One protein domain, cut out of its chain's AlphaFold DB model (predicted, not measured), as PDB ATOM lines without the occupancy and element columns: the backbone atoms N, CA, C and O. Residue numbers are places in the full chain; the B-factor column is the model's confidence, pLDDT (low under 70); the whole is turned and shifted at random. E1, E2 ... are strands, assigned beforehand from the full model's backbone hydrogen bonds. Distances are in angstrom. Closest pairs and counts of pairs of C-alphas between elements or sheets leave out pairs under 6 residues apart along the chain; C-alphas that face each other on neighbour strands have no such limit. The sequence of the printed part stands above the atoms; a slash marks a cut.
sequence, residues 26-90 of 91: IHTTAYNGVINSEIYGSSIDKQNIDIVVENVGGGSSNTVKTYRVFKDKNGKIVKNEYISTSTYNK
ATOM      1  N   ILE A  26     130.522 281.327 279.307       93.81
ATOM      2  CA  ILE A  26     130.969 282.527 280.010       93.81
ATOM      3  C   ILE A  26     129.727 283.347 280.314       93.81
ATOM      4  O   ILE A  26     129.038 283.797 279.398       93.81
ATOM      5  N   HIS A  27     129.442 283.514 281.597       95.44
ATOM      6  CA  HIS A  27     128.349 284.339 282.077       95.44
ATOM      7  C   HIS A  27     128.915 285.617 282.676       95.44
ATOM      8  O   HIS A  27     129.751 285.561 283.574       95.44
ATOM      9  N   THR A  28     128.446 286.764 282.197       95.56
ATOM     10  CA  THR A  28     128.868 288.060 282.721       95.56
ATOM     11  C   THR A  28     127.647 288.859 283.136       95.56
ATOM     12  O   THR A  28     126.707 289.019 282.359       95.56
ATOM     13  N   THR A  29     127.678 289.388 284.355       97.31
ATOM     14  CA  THR A  29     126.687 290.341 284.862       97.31
ATOM     15  C   THR A  29     127.369 291.659 285.197       97.31
ATOM     16  O   THR A  29     128.509 291.681 285.659       97.31
ATOM     17  N   ALA A  30     126.675 292.768 284.949       97.31
ATOM     18  CA  ALA A  30     127.127 294.103 285.310       97.31
ATOM     19  C   ALA A  30     126.050 294.771 286.168       97.31
ATOM     20  O   ALA A  30     124.919 294.952 285.719       97.31
ATOM     21  N   TYR A  31     126.389 295.110 287.408       96.38
ATOM     22  CA  TYR A  31     125.465 295.737 288.348       96.38
ATOM     23  C   TYR A  31     126.226 296.616 289.343       96.38
ATOM     24  O   TYR A  31     127.265 296.215 289.862       96.38
ATOM     25  N   ASN A  32     125.705 297.818 289.610       96.12
ATOM     26  CA  ASN A  32     126.262 298.775 290.576       96.12
ATOM     27  C   ASN A  32     127.774 299.053 290.401       96.12
ATOM     28  O   ASN A  32     128.540 299.044 291.362       96.12
ATOM     29  N   GLY A  33     128.222 299.242 289.155       94.75
ATOM     30  CA  GLY A  33     129.634 299.504 288.844       94.75
ATOM     31  C   GLY A  33     130.568 298.296 288.996       94.75
ATOM     32  O   GLY A  33     131.779 298.457 288.881       94.75
ATOM     33  N   VAL A  34     130.031 297.094 289.228       94.62
ATOM     34  CA  VAL A  34     130.793 295.845 289.331       94.62
ATOM     35  C   VAL A  34     130.445 294.933 288.161       94.62
ATOM     36  O   VAL A  34     129.271 294.738 287.842       94.62
ATOM     37  N   ILE A  35     131.471 294.353 287.539       92.69
ATOM     38  CA  ILE A  35     131.333 293.281 286.551       92.69
ATOM     39  C   ILE A  35     131.718 291.968 287.231       92.69
ATOM     40  O   ILE A  35     132.841 291.835 287.718       92.69
ATOM     41  N   ASN A  36     130.807 290.998 287.237       94.56
ATOM     42  CA  ASN A  36     131.083 289.631 287.664       94.56
ATOM     43  C   ASN A  36     131.105 288.733 286.432       94.56
ATOM     44  O   ASN A  36     130.106 288.649 285.719       94.56
ATOM     45  N   SER A  37     132.229 288.060 286.198       92.94
ATOM     46  CA  SER A  37     132.385 287.091 285.114       92.94
ATOM     47  C   SER A  37     132.636 285.707 285.693       92.94
ATOM     48  O   SER A  37     133.598 285.496 286.429       92.94
ATOM     49  N   GLU A  38     131.787 284.762 285.322       94.56
ATOM     50  CA  GLU A  38     131.850 283.363 285.718       94.56
ATOM     51  C   GLU A  38     132.113 282.503 284.482       94.56
ATOM     52  O   GLU A  38     131.486 282.675 283.434       94.56
ATOM     53  N   ILE A  39     133.052 281.568 284.601       92.88
ATOM     54  CA  ILE A  39     133.401 280.643 283.524       92.88
ATOM     55  C   ILE A  39     133.005 279.241 283.970       92.88
ATOM     56  O   ILE A  39     133.573 278.688 284.913       92.88
ATOM     57  N   TYR A  40     132.040 278.668 283.267       94.56
ATOM     58  CA  TYR A  40     131.527 277.326 283.487       94.56
ATOM     59  C   TYR A  40     132.128 276.360 282.463       94.56
ATOM     60  O   TYR A  40     132.304 276.696 281.289       94.56
ATOM     61  N   GLY A  41     132.416 275.138 282.906       94.75
ATOM     62  CA  GLY A  41     132.919 274.055 282.063       94.75
ATOM     63  C   GLY A  41     132.335 272.705 282.473       94.75
ATOM     64  O   GLY A  41     131.661 272.587 283.498       94.75
ATOM     65  N   SER A  42     132.602 271.678 281.669       96.44
ATOM     66  CA  SER A  42     132.168 270.310 281.966       96.44
ATOM     67  C   SER A  42     132.871 269.762 283.209       96.44
ATOM     68  O   SER A  42     134.090 269.875 283.353       96.44
ATOM     69  N   SER A  43     132.123 269.087 284.082       94.62
ATOM     70  CA  SER A  43     132.688 268.392 285.246       94.62
ATOM     71  C   SER A  43     133.664 267.276 284.854       94.62
ATOM     72  O   SER A  43     134.554 266.949 285.636       94.62
ATOM     73  N   ILE A  44     133.535 266.734 283.638       95.31
ATOM     74  CA  ILE A  44     134.417 265.700 283.078       95.31
ATOM     75  C   ILE A  44     135.814 266.263 282.777       95.31
ATOM     76  O   ILE A  44     136.803 265.545 282.907       95.31
ATOM     77  N   ASP A  45     135.914 267.550 282.429       94.00
ATOM     78  CA  ASP A  45     137.190 268.218 282.137       94.00
ATOM     79  C   ASP A  45     137.864 268.788 283.394       94.00
ATOM     80  O   ASP A  45     138.958 269.354 283.314       94.00
ATOM     81  N   LYS A  46     137.225 268.666 284.566       92.00
ATOM     82  CA  LYS A  46     137.705 269.271 285.809       92.00
ATOM     83  C   LYS A  46     139.088 268.736 286.173       92.00
ATOM     84  O   LYS A  46     139.267 267.554 286.464       92.00
ATOM     85  N   GLN A  47     140.059 269.640 286.232       92.25
ATOM     86  CA  GLN A  47     141.415 269.342 286.678       92.25
ATOM     87  C   GLN A  47     141.599 269.768 288.138       92.25
ATOM     88  O   GLN A  47     141.047 270.776 288.578       92.25
ATOM     89  N   ASN A  48     142.382 268.997 288.894       95.25
ATOM     90  CA  ASN A  48     142.796 269.369 290.244       95.25
ATOM     91  C   ASN A  48     144.060 270.234 290.135       95.25
ATOM     92  O   ASN A  48     145.145 269.706 289.882       95.25
ATOM     93  N   ILE A  49     143.899 271.556 290.215       95.19
ATOM     94  CA  ILE A  49     144.961 272.532 289.947       95.19
ATOM     95  C   ILE A  49     145.069 273.539 291.087       95.19
ATOM     96  O   ILE A  49     144.061 274.102 291.505       95.19
ATOM     97  N   ASP A  50     146.306 273.850 291.469       95.44
ATOM     98  CA  ASP A  50     146.647 275.011 292.288       95.44
ATOM     99  C   ASP A  50     147.460 276.033 291.484       95.44
ATOM    100  O   ASP A  50     148.297 275.676 290.649       95.44
ATOM    101  N   ILE A  51     147.274 277.315 291.806       93.94
ATOM    102  CA  ILE A  51     148.187 278.387 291.396       93.94
ATOM    103  C   ILE A  51     149.103 278.717 292.570       93.94
ATOM    104  O   ILE A  51     148.674 279.317 293.562       93.94
ATOM    105  N   VAL A  52     150.369 278.335 292.434       94.69
ATOM    106  CA  VAL A  52     151.398 278.502 293.462       94.69
ATOM    107  C   VAL A  52     152.290 279.677 293.093       94.69
ATOM    108  O   VAL A  52     152.712 279.810 291.945       94.69
ATOM    109  N   VAL A  53     152.573 280.533 294.072       93.31
ATOM    110  CA  VAL A  53     153.496 281.661 293.927       93.31
ATOM    111  C   VAL A  53     154.679 281.428 294.853       93.31
ATOM    112  O   VAL A  53     154.502 281.229 296.053       93.31
ATOM    113  N   GLU A  54     155.877 281.463 294.289       92.62
ATOM    114  CA  GLU A  54     157.143 281.293 294.992       92.62
ATOM    115  C   GLU A  54     157.888 282.634 295.020       92.62
ATOM    116  O   GLU A  54     158.138 283.229 293.971       92.62
ATOM    117  N   ASN A  55     158.249 283.121 296.211       88.88
ATOM    118  CA  ASN A  55     159.139 284.279 296.340       88.88
ATOM    119  C   ASN A  55     160.580 283.792 296.175       88.88
ATOM    120  O   ASN A  55     161.052 283.001 296.988       88.88
ATOM    121  N   VAL A  56     161.278 284.261 295.141       87.81
ATOM    122  CA  VAL A  56     162.607 283.740 294.764       87.81
ATOM    123  C   VAL A  56     163.764 284.679 295.094       87.81
ATOM    124  O   VAL A  56     164.910 284.372 294.781       87.81
ATOM    125  N   GLY A  57     163.511 285.820 295.738       72.25
ATOM    126  CA  GLY A  57     164.597 286.672 296.210       72.25
ATOM    127  C   GLY A  57     164.154 288.035 296.719       72.25
ATOM    128  O   GLY A  57     163.209 288.633 296.205       72.25
ATOM    129  N   GLY A  58     164.884 288.504 297.734       66.94
ATOM    130  CA  GLY A  58     164.713 289.792 298.390       66.94
ATOM    131  C   GLY A  58     166.034 290.555 298.462       66.94
ATOM    132  O   GLY A  58     167.001 290.092 299.057       66.94
ATOM    133  N   GLY A  59     166.025 291.748 297.871       71.19
ATOM    134  CA  GLY A  59     167.057 292.783 297.956       71.19
ATOM    135  C   GLY A  59     166.387 294.148 297.787       71.19
ATOM    136  O   GLY A  59     165.404 294.421 298.481       71.19
ATOM    137  N   SER A  60     166.844 294.955 296.825       67.88
ATOM    138  CA  SER A  60     166.180 296.186 296.347       67.88
ATOM    139  C   SER A  60     164.906 295.932 295.523       67.88
ATOM    140  O   SER A  60     164.154 296.859 295.238       67.88
ATOM    141  N   SER A  61     164.620 294.682 295.162       73.94
ATOM    142  CA  SER A  61     163.387 294.256 294.500       73.94
ATOM    143  C   SER A  61     162.859 292.959 295.121       73.94
ATOM    144  O   SER A  61     163.581 292.255 295.838       73.94
ATOM    145  N   ASN A  62     161.572 292.685 294.916       85.88
ATOM    146  CA  ASN A  62     160.933 291.413 295.218       85.88
ATOM    147  C   ASN A  62     160.561 290.719 293.905       85.88
ATOM    148  O   ASN A  62     159.801 291.273 293.107       85.88
ATOM    149  N   THR A  63     161.081 289.514 293.703       90.06
ATOM    150  CA  THR A  63     160.820 288.702 292.513       90.06
ATOM    151  C   THR A  63     160.001 287.480 292.893       90.06
ATOM    152  O   THR A  63     160.360 286.736 293.809       90.06
ATOM    153  N   VAL A  64     158.923 287.241 292.154       92.06
ATOM    154  CA  VAL A  64     158.028 286.100 292.346       92.06
ATOM    155  C   VAL A  64     157.920 285.276 291.074       92.06
ATOM    156  O   VAL A  64     157.847 285.829 289.977       92.06
ATOM    157  N   LYS A  65     157.888 283.953 291.224       93.38
ATOM    158  CA  LYS A  65     157.572 283.009 290.150       93.38
ATOM    159  C   LYS A  65     156.193 282.419 290.391       93.38
ATOM    160  O   LYS A  65     155.879 282.017 291.509       93.38
ATOM    161  N   THR A  66     155.388 282.346 289.342       94.19
ATOM    162  CA  THR A  66     154.054 281.749 289.385       94.19
ATOM    163  C   THR A  66     154.061 280.434 288.626       94.19
ATOM    164  O   THR A  66     154.555 280.353 287.498       94.19
ATOM    165  N   TYR A  67     153.466 279.414 289.235       95.19
ATOM    166  CA  TYR A  67     153.339 278.081 288.674       95.19
ATOM    167  C   TYR A  67     151.894 277.594 288.727       95.19
ATOM    168  O   TYR A  67     151.134 277.917 289.643       95.19
ATOM    169  N   ARG A  68     151.539 276.756 287.756       96.44
ATOM    170  CA  ARG A  68     150.327 275.949 287.739       96.44
ATOM    171  C   ARG A  68     150.695 274.516 288.104       96.44
ATOM    172  O   ARG A  68     151.400 273.830 287.363       96.44
ATOM    173  N   VAL A  69     150.204 274.063 289.248       97.69
ATOM    174  CA  VAL A  69     150.488 272.735 289.791       97.69
ATOM    175  C   VAL A  69     149.276 271.848 289.580       97.69
ATOM    176  O   VAL A  69     148.198 272.142 290.084       97.69
ATOM    177  N   PHE A  70     149.454 270.750 288.854       97.25
ATOM    178  CA  PHE A  70     148.429 269.741 288.626       97.25
ATOM    179  C   PHE A  70     148.599 268.618 289.639       97.25
ATOM    180  O   PHE A  70     149.718 268.150 289.882       97.25
ATOM    181  N   LYS A  71     147.481 268.152 290.184       97.62
ATOM    182  CA  LYS A  71     147.426 267.082 291.173       97.62
ATOM    183  C   LYS A  71     146.584 265.916 290.676       97.62
ATOM    184  O   LYS A  71     145.671 266.086 289.868       97.62
ATOM    185  N   ASP A  72     146.877 264.730 291.187       94.81
ATOM    186  CA  ASP A  72     145.993 263.580 291.042       94.81
ATOM    187  C   ASP A  72     144.791 263.657 292.007       94.81
ATOM    188  O   ASP A  72     144.580 264.642 292.726       94.81
ATOM    189  N   LYS A  73     143.973 262.598 292.017       92.75
ATOM    190  CA  LYS A  73     142.796 262.479 292.893       92.75
ATOM    191  C   LYS A  73     143.153 262.432 294.385       92.75
ATOM    192  O   LYS A  73     142.306 262.763 295.204       92.75
ATOM    193  N   ASN A  74     144.386 262.058 294.724       94.50
ATOM    194  CA  ASN A  74     144.884 261.950 296.096       94.50
ATOM    195  C   ASN A  74     145.615 263.228 296.546       94.50
ATOM    196  O   ASN A  74     146.147 263.280 297.651       94.50
ATOM    197  N   GLY A  75     145.672 264.256 295.691       93.56
ATOM    198  CA  GLY A  75     146.355 265.515 295.973       93.56
ATOM    199  C   GLY A  75     147.866 265.488 295.723       93.56
ATOM    200  O   GLY A  75     148.529 266.496 295.974       93.56
ATOM    201  N   LYS A  76     148.425 264.390 295.198       96.00
ATOM    202  CA  LYS A  76     149.848 264.312 294.855       96.00
ATOM    203  C   LYS A  76     150.118 265.094 293.573       96.00
ATOM    204  O   LYS A  76     149.376 264.986 292.601       96.00
ATOM    205  N   ILE A  77     151.206 265.862 293.565       96.62
ATOM    206  CA  ILE A  77     151.634 266.647 292.402       96.62
ATOM    207  C   ILE A  77     152.045 265.705 291.264       96.62
ATOM    208  O   ILE A  77     152.914 264.853 291.443       96.62
ATOM    209  N   VAL A  78     151.439 265.893 290.090       97.31
ATOM    210  CA  VAL A  78     151.735 265.130 288.863       97.31
ATOM    211  C   VAL A  78     152.390 265.975 287.774       97.31
ATOM    212  O   VAL A  78     153.085 265.435 286.919       97.31
ATOM    213  N   LYS A  79     152.195 267.297 287.795       97.25
ATOM    214  CA  LYS A  79     152.850 268.228 286.870       97.25
ATOM    215  C   LYS A  79     153.008 269.588 287.537       97.25
ATOM    216  O   LYS A  79     152.093 270.055 288.207       97.25
ATOM    217  N   ASN A  80     154.149 270.229 287.314       96.56
ATOM    218  CA  ASN A  80     154.404 271.603 287.723       96.56
ATOM    219  C   ASN A  80     154.779 272.425 286.482       96.56
ATOM    220  O   ASN A  80     155.773 272.133 285.824       96.56
ATOM    221  N   GLU A  81     153.944 273.395 286.120       96.88
ATOM    222  CA  GLU A  81     154.077 274.210 284.912       96.88
ATOM    223  C   GLU A  81     154.405 275.653 285.291       96.88
ATOM    224  O   GLU A  81     153.628 276.314 285.974       96.88
ATOM    225  N   TYR A  82     155.557 276.155 284.845       95.19
ATOM    226  CA  TYR A  82     155.915 277.561 285.014       95.19
ATOM    227  C   TYR A  82     155.009 278.451 284.156       95.19
ATOM    228  O   TYR A  82     154.806 278.176 282.975       95.19
ATOM    229  N   ILE A  83     154.481 279.519 284.755       92.12
ATOM    230  CA  ILE A  83     153.594 280.477 284.090       92.12
ATOM    231  C   ILE A  83     154.337 281.779 283.805       92.12
ATOM    232  O   ILE A  83     154.366 282.235 282.665       92.12
ATOM    233  N   SER A  84     154.932 282.392 284.829       91.06
ATOM    234  CA  SER A  84     155.575 283.698 284.688       91.06
ATOM    235  C   SER A  84     156.506 284.029 285.852       91.06
ATOM    236  O   SER A  84     156.475 283.395 286.909       91.06
ATOM    237  N   THR A  85     157.327 285.061 285.648       91.44
ATOM    238  CA  THR A  85     158.111 285.731 286.686       91.44
ATOM    239  C   THR A  85     157.704 287.196 286.693       91.44
ATOM    240  O   THR A  85     157.582 287.810 285.633       91.44
ATOM    241  N   SER A  86     157.507 287.758 287.878       88.44
ATOM    242  CA  SER A  86     157.222 289.179 288.071       88.44
ATOM    243  C   SER A  86     158.213 289.763 289.067       88.44
ATOM    244  O   SER A  86     158.453 289.171 290.119       88.44
ATOM    245  N   THR A  87     158.766 290.933 288.750       88.50
ATOM    246  CA  THR A  87     159.741 291.634 289.594       88.50
ATOM    247  C   THR A  87     159.208 293.006 289.958       88.50
ATOM    248  O   THR A  87     158.802 293.774 289.088       88.50
ATOM    249  N   TYR A  88     159.238 293.323 291.247       85.50
ATOM    250  CA  TYR A  88     158.747 294.575 291.803       85.50
ATOM    251  C   TYR A  88     159.887 295.278 292.517       85.50
ATOM    252  O   TYR A  88     160.422 294.758 293.495       85.50
ATOM    253  N   ASN A  89     160.255 296.467 292.061       83.75
ATOM    254  CA  ASN A  89     161.252 297.269 292.760       83.75
ATOM    255  C   ASN A  89     160.665 297.756 294.091       83.75
ATOM    256  O   ASN A  89     159.532 298.239 294.130       83.75
ATOM    257  N   LYS A  90     161.421 297.610 295.182       70.44
ATOM    258  CA  LYS A  90     161.065 298.237 296.454       70.44
ATOM    259  C   LYS A  90     161.294 299.739 296.288       70.44
ATOM    260  O   LYS A  90     162.347 300.139 295.792       70.44
TER     261      LYS A  90
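What this domain is: This is residues 26 to 90 of the 91 residues of the protein "VanW like family protein" of Paeniclostridium sordellii (strain ATCC 9714 / DSM 2141 / JCM 3814 / LMG 15708 / NCIMB 10717 / 211) (UniProt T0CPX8). A long, twisted sheet of three strands, E3, E4 and E5, makes the body, and a separate hairpin of E1 and E2 stands off from it, its tip, residues 30 to 35, sticking out. The 65 printed residues hold five named strands, E1 to E5, and no named helix: all strand, both sheets antiparallel, the larger ordered E3 - E4 - E5. The whole is extended, radius of gyration of the C-alphas 17.0 A, and flat, spanning 42 by 40 by 15 A.

Where its parts are: E3 is residues 48 to 58, 31.0 A; E4, 61 to 71, 31.7 A; E5, 77 to 89, 32.1 A, bends by 53 degrees at residue 81 and ends at C-alpha 89 (161.252, 297.269, 292.760). E1, 26 to 31, begins at C-alpha 26 (130.969, 282.527, 280.010); E2 is 34 to 40.

How they stand to each other: E3, E4 and E5 form a meander, each strand the antiparallel neighbour of the one before. In hairpin E3 and E4, 159 degrees, C-alphas 55 and 64 face each other at 4.5 A; N 52 and O 67 are within hydrogen-bond range, 2.9 A. In hairpin E4 and E5, 163 degrees, C-alphas 61 and 89 are 4.1 A apart; N 64 and O 86, 2.8 A. In hairpin E1 and E2, N 29 and O 36 are 2.9 A apart. E2 and E3 are apart.

The domain as a whole: The farthest C-alphas, Ile 44 and Ser 60, are 46.0 A apart. The printed part has no cut and no long link. Residues 58 and 60 have pLDDT under 70.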